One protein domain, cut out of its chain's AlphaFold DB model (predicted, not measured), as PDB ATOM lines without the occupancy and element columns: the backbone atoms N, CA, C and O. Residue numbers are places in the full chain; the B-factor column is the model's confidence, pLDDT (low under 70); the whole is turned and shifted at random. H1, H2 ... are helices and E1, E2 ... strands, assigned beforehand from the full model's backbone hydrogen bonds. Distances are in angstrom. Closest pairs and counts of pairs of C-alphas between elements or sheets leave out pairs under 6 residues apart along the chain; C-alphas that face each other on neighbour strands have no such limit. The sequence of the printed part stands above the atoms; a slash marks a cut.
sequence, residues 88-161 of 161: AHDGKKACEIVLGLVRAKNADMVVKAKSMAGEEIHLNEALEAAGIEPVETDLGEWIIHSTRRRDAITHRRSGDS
ATOM      1  N   ALA A  88     257.110 357.699 195.685       95.69
ATOM      2  CA  ALA A  88     257.999 356.820 194.945       95.69
ATOM      3  C   ALA A  88     257.735 357.000 193.450       95.69
ATOM      4  O   ALA A  88     256.585 357.029 193.024       95.69
ATOM      5  N   HIS A  89     258.803 357.137 192.669       94.12
ATOM      6  CA  HIS A  89     258.706 357.299 191.216       94.12
ATOM      7  C   HIS A  89     258.496 355.963 190.489       94.12
ATOM      8  O   HIS A  89     258.067 355.957 189.340       94.12
ATOM      9  N   ASP A  90     258.805 354.843 191.149       95.81
ATOM     10  CA  ASP A  90     258.617 353.493 190.638       95.81
ATOM     11  C   ASP A  90     258.311 352.492 191.770       95.81
ATOM     12  O   ASP A  90     258.396 352.803 192.967       95.81
ATOM     13  N   GLY A  91     257.944 351.267 191.382       96.31
ATOM     14  CA  GLY A  91     257.593 350.203 192.323       96.31
ATOM     15  C   GLY A  91     258.758 349.744 193.197       96.31
ATOM     16  O   GLY A  91     258.575 349.498 194.389       96.31
ATOM     17  N   LYS A  92     259.979 349.701 192.649       96.50
ATOM     18  CA  LYS A  92     261.173 349.324 193.414       96.50
ATOM     19  C   LYS A  92     261.399 350.299 194.566       96.50
ATOM     20  O   LYS A  92     261.603 349.874 195.704       96.50
ATOM     21  N   LYS A  93     261.319 351.600 194.291       97.88
ATOM     22  CA  LYS A  93     261.498 352.644 195.292       97.88
ATOM     23  C   LYS A  93     260.399 352.603 196.347       97.88
ATOM     24  O   LYS A  93     260.694 352.808 197.524       97.88
ATOM     25  N   ALA A  94     259.162 352.306 195.950       97.12
ATOM     26  CA  ALA A  94     258.058 352.114 196.884       97.12
ATOM     27  C   ALA A  94     258.349 350.958 197.858       97.12
ATOM     28  O   ALA A  94     258.275 351.151 199.073       97.12
ATOM     29  N   CYS A  95     258.778 349.799 197.349       97.25
ATOM     30  CA  CYS A  95     259.163 348.651 198.175       97.25
ATOM     31  C   CYS A  95     260.335 348.976 199.117       97.25
ATOM     32  O   CYS A  95     260.280 348.645 200.301       97.25
ATOM     33  N   GLU A  96     261.370 349.673 198.636       97.50
ATOM     34  CA  GLU A  96     262.494 350.122 199.472       97.50
ATOM     35  C   GLU A  96     262.041 351.014 200.633       97.50
ATOM     36  O   GLU A  96     262.497 350.834 201.765       97.50
ATOM     37  N   ILE A  97     261.143 351.969 200.368       97.69
ATOM     38  CA  ILE A  97     260.602 352.863 201.394       97.69
ATOM     39  C   ILE A  97     259.840 352.058 202.443       97.69
ATOM     40  O   ILE A  97     260.113 352.209 203.633       97.69
ATOM     41  N   VAL A  98     258.921 351.184 202.018       96.19
ATOM     42  CA  VAL A  98     258.132 350.359 202.943       96.19
ATOM     43  C   VAL A  98     259.053 349.503 203.811       96.19
ATOM     44  O   VAL A  98     258.947 349.544 205.035       96.19
ATOM     45  N   LEU A  99     260.015 348.794 203.213       96.75
ATOM     46  CA  LEU A  99     260.981 347.980 203.956       96.75
ATOM     47  C   LEU A  99     261.805 348.810 204.946       96.75
ATOM     48  O   LEU A  99     262.043 348.373 206.073       96.75
ATOM     49  N   GLY A 100     262.225 350.014 204.549       96.88
ATOM     50  CA  GLY A 100     262.924 350.950 205.424       96.88
ATOM     51  C   GLY A 100     262.087 351.352 206.639       96.88
ATOM     52  O   GLY A 100     262.588 351.319 207.762       96.88
ATOM     53  N   LEU A 101     260.804 351.662 206.434       96.06
ATOM     54  CA  LEU A 101     259.875 352.025 207.509       96.06
ATOM     55  C   LEU A 101     259.648 350.872 208.490       96.06
ATOM     56  O   LEU A 101     259.655 351.088 209.701       96.06
ATOM     57  N   VAL A 102     259.472 349.654 207.978       95.81
ATOM     58  CA  VAL A 102     259.263 348.462 208.811       95.81
ATOM     59  C   VAL A 102     260.500 348.173 209.662       95.81
ATOM     60  O   VAL A 102     260.391 348.012 210.878       95.81
ATOM     61  N   ARG A 103     261.689 348.205 209.046       93.94
ATOM     62  CA  ARG A 103     262.970 348.006 209.742       93.94
ATOM     63  C   ARG A 103     263.226 349.076 210.795       93.94
ATOM     64  O   ARG A 103     263.627 348.744 211.902       93.94
ATOM     65  N   ALA A 104     262.948 350.342 210.487       95.81
ATOM     66  CA  ALA A 104     263.098 351.438 211.444       95.81
ATOM     67  C   ALA A 104     262.207 351.263 212.686       95.81
ATOM     68  O   ALA A 104     262.557 351.732 213.768       95.81
ATOM     69  N   LYS A 105     261.072 350.569 212.545       95.12
ATOM     70  CA  LYS A 105     260.169 350.232 213.651       95.12
ATOM     71  C   LYS A 105     260.480 348.891 214.321       95.12
ATOM     72  O   LYS A 105     259.772 348.537 215.259       95.12
ATOM     73  N   ASN A 106     261.507 348.163 213.871       93.88
ATOM     74  CA  ASN A 106     261.802 346.785 214.285       93.88
ATOM     75  C   ASN A 106     260.562 345.876 214.237       93.88
ATOM     76  O   ASN A 106     260.367 345.037 215.112       93.88
ATOM     77  N   ALA A 107     259.698 346.089 213.243       93.44
ATOM     78  CA  ALA A 107     258.497 345.292 213.061       93.44
ATOM     79  C   ALA A 107     258.795 344.071 212.180       93.44
ATOM     80  O   ALA A 107     259.577 344.143 211.233       93.44
ATOM     81  N   ASP A 108     258.144 342.961 212.496       92.31
ATOM     82  CA  ASP A 108     258.209 341.683 211.783       92.31
ATOM     83  C   ASP A 108     256.920 341.384 211.002       92.31
ATOM     84  O   ASP A 108     256.859 340.407 210.261       92.31
ATOM     85  N   MET A 109     255.907 342.249 211.115       92.75
ATOM     86  CA  MET A 109     254.610 342.116 210.458       92.75
ATOM     87  C   MET A 109     254.099 343.465 209.942       92.75
ATOM     88  O   MET A 109     254.254 344.504 210.589       92.75
ATOM     89  N   VAL A 110     253.439 343.438 208.784       92.44
ATOM     90  CA  VAL A 110     252.753 344.585 208.181       92.44
ATOM     91  C   VAL A 110     251.317 344.210 207.864       92.44
ATOM     92  O   VAL A 110     251.070 343.348 207.027       92.44
ATOM     93  N   VAL A 111     250.369 344.918 208.471       90.81
ATOM     94  CA  VAL A 111     248.965 344.869 208.055       90.81
ATOM     95  C   VAL A 111     248.751 345.889 206.945       90.81
ATOM     96  O   VAL A 111     249.111 347.058 207.096       90.81
ATOM     97  N   LYS A 112     248.155 345.455 205.838       89.44
ATOM     98  CA  LYS A 112     247.818 346.312 204.702       89.44
ATOM     99  C   LYS A 112     246.396 346.055 204.218       89.44
ATOM    100  O   LYS A 112     245.771 345.063 204.585       89.44
ATOM    101  N   ALA A 113     245.894 347.007 203.442       86.25
ATOM    102  CA  ALA A 113     244.650 346.870 202.707       86.25
ATOM    103  C   ALA A 113     244.933 346.361 201.289       86.25
ATOM    104  O   ALA A 113     246.012 346.622 200.740       86.25
ATOM    105  N   LYS A 114     243.916 345.745 200.672       82.44
ATOM    106  CA  LYS A 114     243.969 345.327 199.270       82.44
ATOM    107  C   LYS A 114     244.343 346.508 198.385       82.44
ATOM    108  O   LYS A 114     243.692 347.553 198.403       82.44
ATOM    109  N   SER A 115     245.363 346.305 197.564       85.44
ATOM    110  CA  SER A 115     245.824 347.288 196.598       85.44
ATOM    111  C   SER A 115     246.385 346.578 195.379       85.44
ATOM    112  O   SER A 115     247.409 345.904 195.486       85.44
ATOM    113  N   MET A 116     245.757 346.786 194.216       87.19
ATOM    114  CA  MET A 116     246.302 346.287 192.946       87.19
ATOM    115  C   MET A 116     247.690 346.877 192.680       87.19
ATOM    116  O   MET A 116     248.586 346.155 192.266       87.19
ATOM    117  N   ALA A 117     247.919 348.144 193.042       89.12
ATOM    118  CA  ALA A 117     249.243 348.754 192.939       89.12
ATOM    119  C   ALA A 117     250.285 348.020 193.803       89.12
ATOM    120  O   ALA A 117     251.443 347.922 193.419       89.12
ATOM    121  N   GLY A 118     249.886 347.474 194.959       90.56
ATOM    122  CA  GLY A 118     250.762 346.650 195.794       90.56
ATOM    123  C   GLY A 118     251.135 345.313 195.142       90.56
ATOM    124  O   GLY A 118     252.263 344.849 195.308       90.56
ATOM    125  N   GLU A 119     250.205 344.710 194.399       89.69
ATOM    126  CA  GLU A 119     250.444 343.488 193.621       89.69
ATOM    127  C   GLU A 119     251.362 343.760 192.423       89.69
ATOM    128  O   GLU A 119     252.335 343.037 192.221       89.69
ATOM    129  N   GLU A 120     251.106 344.836 191.678       93.12
ATOM    130  CA  GLU A 120     251.889 345.245 190.501       93.12
ATOM    131  C   GLU A 120     253.364 345.517 190.829       93.12
ATOM    132  O   GLU A 120     254.239 345.265 190.001       93.12
ATOM    133  N   ILE A 121     253.659 346.009 192.039       95.06
ATOM    134  CA  ILE A 121     255.034 346.270 192.495       95.06
ATOM    135  C   ILE A 121     255.664 345.092 193.253       95.06
ATOM    136  O   ILE A 121     256.781 345.229 193.756       95.06
ATOM    137  N   HIS A 122     254.965 343.957 193.359       94.38
ATOM    138  CA  HIS A 122     255.413 342.768 194.093       94.38
ATOM    139  C   HIS A 122     255.762 343.047 195.566       94.38
ATOM    140  O   HIS A 122     256.780 342.592 196.101       94.38
ATOM    141  N   LEU A 123     254.929 343.848 196.241       94.50
ATOM    142  CA  LEU A 123     255.201 344.278 197.614       94.50
ATOM    143  C   LEU A 123     255.202 343.105 198.604       94.50
ATOM    144  O   LEU A 123     255.995 343.098 199.545       94.50
ATOM    145  N   ASN A 124     254.327 342.115 198.401       92.75
ATOM    146  CA  ASN A 124     254.261 340.928 199.256       92.75
ATOM    147  C   ASN A 124     255.568 340.143 199.200       92.75
ATOM    148  O   ASN A 124     256.150 339.843 200.238       92.75
ATOM    149  N   GLU A 125     256.050 339.866 197.991       93.62
ATOM    150  CA  GLU A 125     257.285 339.128 197.758       93.62
ATOM    151  C   GLU A 125     258.486 339.869 198.362       93.62
ATOM    152  O   GLU A 125     259.350 339.249 198.983       93.62
ATOM    153  N   ALA A 126     258.525 341.201 198.240       95.25
ATOM    154  CA  ALA A 126     259.575 342.025 198.832       95.25
ATOM    155  C   ALA A 126     259.577 341.978 200.373       95.25
ATOM    156  O   ALA A 126     260.648 341.907 200.981       95.25
ATOM    157  N   LEU A 127     258.398 342.007 201.005       94.88
ATOM    158  CA  LEU A 127     258.247 341.886 202.460       94.88
ATOM    159  C   LEU A 127     258.659 340.491 202.946       94.88
ATOM    160  O   LEU A 127     259.498 340.379 203.841       94.88
ATOM    161  N   GLU A 128     258.148 339.440 202.305       94.12
ATOM    162  CA  GLU A 128     258.444 338.046 202.652       94.12
ATOM    163  C   GLU A 128     259.938 337.725 202.498       94.12
ATOM    164  O   GLU A 128     260.538 337.123 203.391       94.12
ATOM    165  N   ALA A 129     260.575 338.186 201.415       93.94
ATOM    166  CA  ALA A 129     262.014 338.024 201.196       93.94
ATOM    167  C   ALA A 129     262.864 338.737 202.261       93.94
ATOM    168  O   ALA A 129     263.995 338.329 202.534       93.94
ATOM    169  N   ALA A 130     262.327 339.788 202.882       93.25
ATOM    170  CA  ALA A 130     262.955 340.495 203.992       93.25
ATOM    171  C   ALA A 130     262.614 339.898 205.372       93.25
ATOM    172  O   ALA A 130     263.028 340.468 206.382       93.25
ATOM    173  N   GLY A 131     261.890 338.773 205.426       93.50
ATOM    174  CA  GLY A 131     261.476 338.120 206.669       93.50
ATOM    175  C   GLY A 131     260.337 338.831 207.402       93.50
ATOM    176  O   GLY A 131     260.139 338.578 208.585       93.50
ATOM    177  N   ILE A 132     259.615 339.721 206.718       94.38
ATOM    178  CA  ILE A 132     258.470 340.456 207.256       94.38
ATOM    179  C   ILE A 132     257.192 339.776 206.772       94.38
ATOM    180  O   ILE A 132     257.056 339.469 205.591       94.38
ATOM    181  N   GLU A 133     256.235 339.569 207.669       92.88
ATOM    182  CA  GLU A 133     254.946 338.958 207.368       92.88
ATOM    183  C   GLU A 133     253.937 340.005 206.855       92.88
ATOM    184  O   GLU A 133     253.473 340.840 207.639       92.88
ATOM    185  N   PRO A 134     253.547 339.990 205.565       91.50
ATOM    186  CA  PRO A 134     252.419 340.785 205.098       91.50
ATOM    187  C   PRO A 134     251.097 340.122 205.508       91.50
ATOM    188  O   PRO A 134     250.882 338.942 205.249       91.50
ATOM    189  N   VAL A 135     250.176 340.890 206.084       88.25
ATOM    190  CA  VAL A 135     248.817 340.453 206.428       88.25
ATOM    191  C   VAL A 135     247.815 341.337 205.703       88.25
ATOM    192  O   VAL A 135     247.839 342.561 205.840       88.25
ATOM    193  N   GLU A 136     246.921 340.711 204.941       83.25
ATOM    194  CA  GLU A 136     245.853 341.409 204.227       83.25
ATOM    195  C   GLU A 136     244.554 341.459 205.022       83.25
ATOM    196  O   GLU A 136     244.134 340.460 205.611       83.25
ATOM    197  N   THR A 137     243.901 342.623 205.018       80.12
ATOM    198  CA  THR A 137     242.608 342.816 205.695       80.12
ATOM    199  C   THR A 137     241.403 342.521 204.803       80.12
ATOM    200  O   THR A 137     240.289 342.396 205.306       80.12
ATOM    201  N   ASP A 138     241.593 342.437 203.484       79.19
ATOM    202  CA  ASP A 138     240.544 342.020 202.551       79.19
ATOM    203  C   ASP A 138     240.347 340.504 202.613       79.19
ATOM    204  O   ASP A 138     241.313 339.751 202.551       79.19
ATOM    205  N   LEU A 139     239.100 340.038 202.715       70.12
ATOM    206  CA  LEU A 139     238.810 338.611 202.888       70.12
ATOM    207  C   LEU A 139     239.287 337.766 201.696       70.12
ATOM    208  O   LEU A 139     239.748 336.645 201.898       70.12
ATOM    209  N   GLY A 140     239.176 338.280 200.467       68.88
ATOM    210  CA  GLY A 140     239.603 337.562 199.267       68.88
ATOM    211  C   GLY A 140     241.113 337.350 199.258       68.88
ATOM    212  O   GLY A 140     241.581 336.214 199.141       68.88
ATOM    213  N   GLU A 141     241.865 338.427 199.484       65.81
ATOM    214  CA  GLU A 141     243.324 338.355 199.615       65.81
ATOM    215  C   GLU A 141     243.755 337.541 200.839       65.81
ATOM    216  O   GLU A 141     244.690 336.746 200.764       65.81
ATOM    217  N   TRP A 142     243.039 337.658 201.957       68.00
ATOM    218  CA  TRP A 142     243.303 336.887 203.167       68.00
ATOM    219  C   TRP A 142     243.104 335.383 202.954       68.00
ATOM    220  O   TRP A 142     243.899 334.589 203.458       68.00
ATOM    221  N   ILE A 143     242.088 334.956 202.192       70.44
ATOM    222  CA  ILE A 143     241.882 333.541 201.835       70.44
ATOM    223  C   ILE A 143     243.045 333.033 200.975       70.44
ATOM    224  O   ILE A 143     243.575 331.949 201.246       70.44
ATOM    225  N   ILE A 144     243.471 333.807 199.972       67.88
ATOM    226  CA  ILE A 144     244.609 333.459 199.108       67.88
ATOM    227  C   ILE A 144     245.889 333.358 199.946       67.88
ATOM    228  O   ILE A 144     246.589 332.345 199.897       67.88
ATOM    229  N   HIS A 145     246.155 334.363 200.779       61.16
ATOM    230  CA  HIS A 145     247.285 334.406 201.703       61.16
ATOM    231  C   HIS A 145     247.271 333.222 202.688       61.16
ATOM    232  O   HIS A 145     248.275 332.526 202.852       61.16
ATOM    233  N   SER A 146     246.121 332.923 203.296       62.84
ATOM    234  CA  SER A 146     245.950 331.798 204.227       62.84
ATOM    235  C   SER A 146     246.157 330.445 203.555       62.84
ATOM    236  O   SER A 146     246.676 329.517 204.177       62.84
ATOM    237  N   THR A 147     245.762 330.323 202.288       66.31
ATOM    238  CA  THR A 147     246.013 329.122 201.484       66.31
ATOM    239  C   THR A 147     247.513 328.954 201.247       66.31
ATOM    240  O   THR A 147     248.063 327.914 201.603       66.31
ATOM    241  N   ARG A 148     248.206 330.014 200.800       63.91
ATOM    242  CA  ARG A 148     249.670 330.001 200.620       63.91
ATOM    243  C   ARG A 148     250.415 329.625 201.908       63.91
ATOM    244  O   ARG A 148     251.358 328.836 201.867       63.91
ATOM    245  N   ARG A 149     249.977 330.125 203.072       60.53
ATOM    246  CA  ARG A 149     250.581 329.773 204.375       60.53
ATOM    247  C   ARG A 149     250.397 328.313 204.761       60.53
ATOM    248  O   ARG A 149     251.335 327.717 205.290       60.53
ATOM    249  N   ARG A 150     249.223 327.721 204.514       53.50
ATOM    250  CA  ARG A 150     249.004 326.287 204.778       53.50
ATOM    251  C   ARG A 150     249.948 325.415 203.950       53.50
ATOM    252  O   ARG A 150     250.528 324.470 204.488       53.50
ATOM    253  N   ASP A 151     250.173 325.777 202.693       56.09
ATOM    254  CA  ASP A 151     251.089 325.050 201.810       56.09
ATOM    255  C   ASP A 151     252.554 325.189 202.272       56.09
ATOM    256  O   ASP A 151     253.299 324.208 202.321       56.09
ATOM    257  N   ALA A 152     252.963 326.375 202.736       55.78
ATOM    258  CA  ALA A 152     254.306 326.598 203.279       55.78
ATOM    259  C   ALA A 152     254.574 325.841 204.602       55.78
ATOM    260  O   ALA A 152     255.680 325.340 204.825       55.78
ATOM    261  N   ILE A 153     253.573 325.728 205.488       52.72
ATOM    262  CA  ILE A 153     253.690 325.014 206.778       52.72
ATOM    263  C   ILE A 153     253.757 323.497 206.572       52.72
ATOM    264  O   ILE A 153     254.524 322.816 207.258       52.72
ATOM    265  N   THR A 154     252.984 322.955 205.627       47.47
ATOM    266  CA  THR A 154     253.000 321.515 205.323       47.47
ATOM    267  C   THR A 154     254.336 321.071 204.722       47.47
ATOM    268  O   THR A 154     254.809 319.988 205.058       47.47
ATOM    269  N   HIS A 155     255.007 321.924 203.940       44.91
ATOM    270  CA  HIS A 155     256.349 321.652 203.409       44.91
ATOM    271  C   HIS A 155     257.485 321.705 204.439       44.91
ATOM    272  O   HIS A 155     258.424 320.913 204.338       44.91
ATOM    273  N   ARG A 156     257.413 322.564 205.467       45.38
ATOM    274  CA  ARG A 156     258.442 322.594 206.530       45.38
ATOM    275  C   ARG A 156     258.422 321.362 207.438       45.38
ATOM    276  O   ARG A 156     259.453 321.027 208.001       45.38
ATOM    277  N   ARG A 157     257.283 320.673 207.578       44.91
ATOM    278  CA  ARG A 157     257.173 319.457 208.410       44.91
ATOM    279  C   ARG A 157     257.612 318.171 207.704       44.91
ATOM    280  O   ARG A 157     257.821 317.173 208.375       44.91
ATOM    281  N   SER A 158     257.750 318.184 206.379       47.12
ATOM    282  CA  SER A 158     258.181 317.023 205.586       47.12
ATOM    283  C   SER A 158     259.685 316.987 205.282       47.12
ATOM    284  O   SER A 158     260.139 316.037 204.655       47.12
ATOM    285  N   GLY A 159     260.441 318.021 205.667       43.12
ATOM    286  CA  GLY A 159     261.892 318.126 205.441       43.12
ATOM    287  C   GLY A 159     262.759 317.835 206.670       43.12
ATOM    288  O   GLY A 159     263.971 317.975 206.582       43.12
ATOM    289  N   ASP A 160     262.143 317.458 207.792       43.38
ATOM    290  CA  ASP A 160     262.808 317.126 209.057       43.38
ATOM    291  C   ASP A 160     262.443 315.668 209.402       43.38
ATOM    292  O   ASP A 160     261.568 315.387 210.226       43.38
ATOM    293  N   SER A 161     262.986 314.720 208.633       38.88
ATOM    294  CA  SER A 161     262.906 313.264 208.846       38.88
ATOM    295  C   SER A 161     264.049 312.568 208.121       38.88
ATOM    296  O   SER A 161     264.269 312.904 206.936       38.88
TER     297      SER A 161
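What this domain is: This is residues 88 to 161 of the 161 residues of the protein "LUD_dom domain-containing protein" of Acidobacteria bacterium (UniProt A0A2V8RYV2). A short ribbon of two parallel strands, E1 and E2, has H3 packed on it, chiefly on E2, with H1 next to H3 and the small H2 close by. From the end of E2 the long helix H4 runs away, and residues 147 to 161 stick out as an arm. The printed part has 74 residues, in the order H1 E1 H2 H3 E2 H4, and is mostly helix. It is only just loose, close to compact, with a radius of gyration of the C-alphas of 13.7 A, and spans 46 by 27 by 19 A.

Where its parts are: Find C-alpha 109 at (254.610, 342.116, 210.458), where E1, residues 109 to 112, begins; E2 is residues 133 to 136. H2, residues 116 to 120, and H3, residues 123 to 129, come between them. H1, residues 91 to 104, is 19.9 A long and starts at C-alpha 91, (257.593, 350.203, 192.323). H4, residues 139 to 157, runs 27.1 A to C-alpha 157 at (257.173, 319.457, 208.410).

How they stand to each other: Look first at E1 and E2, parallel at 23 degrees: N 110 and O 133 are 2.8 A apart, within hydrogen-bond range. With H2 and H3 they form a strand-helix-strand unit, two parallel strands joined through helices, with a right-handed crossover. The closest C-alphas of H3 and E2, Asn 124 and Pro 134, are 6.1 A apart. H1, with residues 95 to 99 alone, touches H3 at a steep tilt of 54 degrees, the same way; C-alphas 95 and 123 are closest, at 5.9 A. H2 and H3 are close but not clearly touching, C-alphas 118 and 124 being closest at 7.5 A. The closest C-alphas of E2 and H4, Glu 136 and Trp 142, are 5.3 A apart; H3 and H4 are apart. Every O i to N i+4 pair is within hydrogen-bond range in H1, H2 and H3, and 14 of 15 in H4.

The domain as a whole: The C-alphas of His 89 and Ser 161, the two farthest apart, are 47.6 A apart. The printed part has no cut, and its five links between named elements are tight. Look for low confidence, pLDDT under 70, at residues 140 to 142 and 144 to 161.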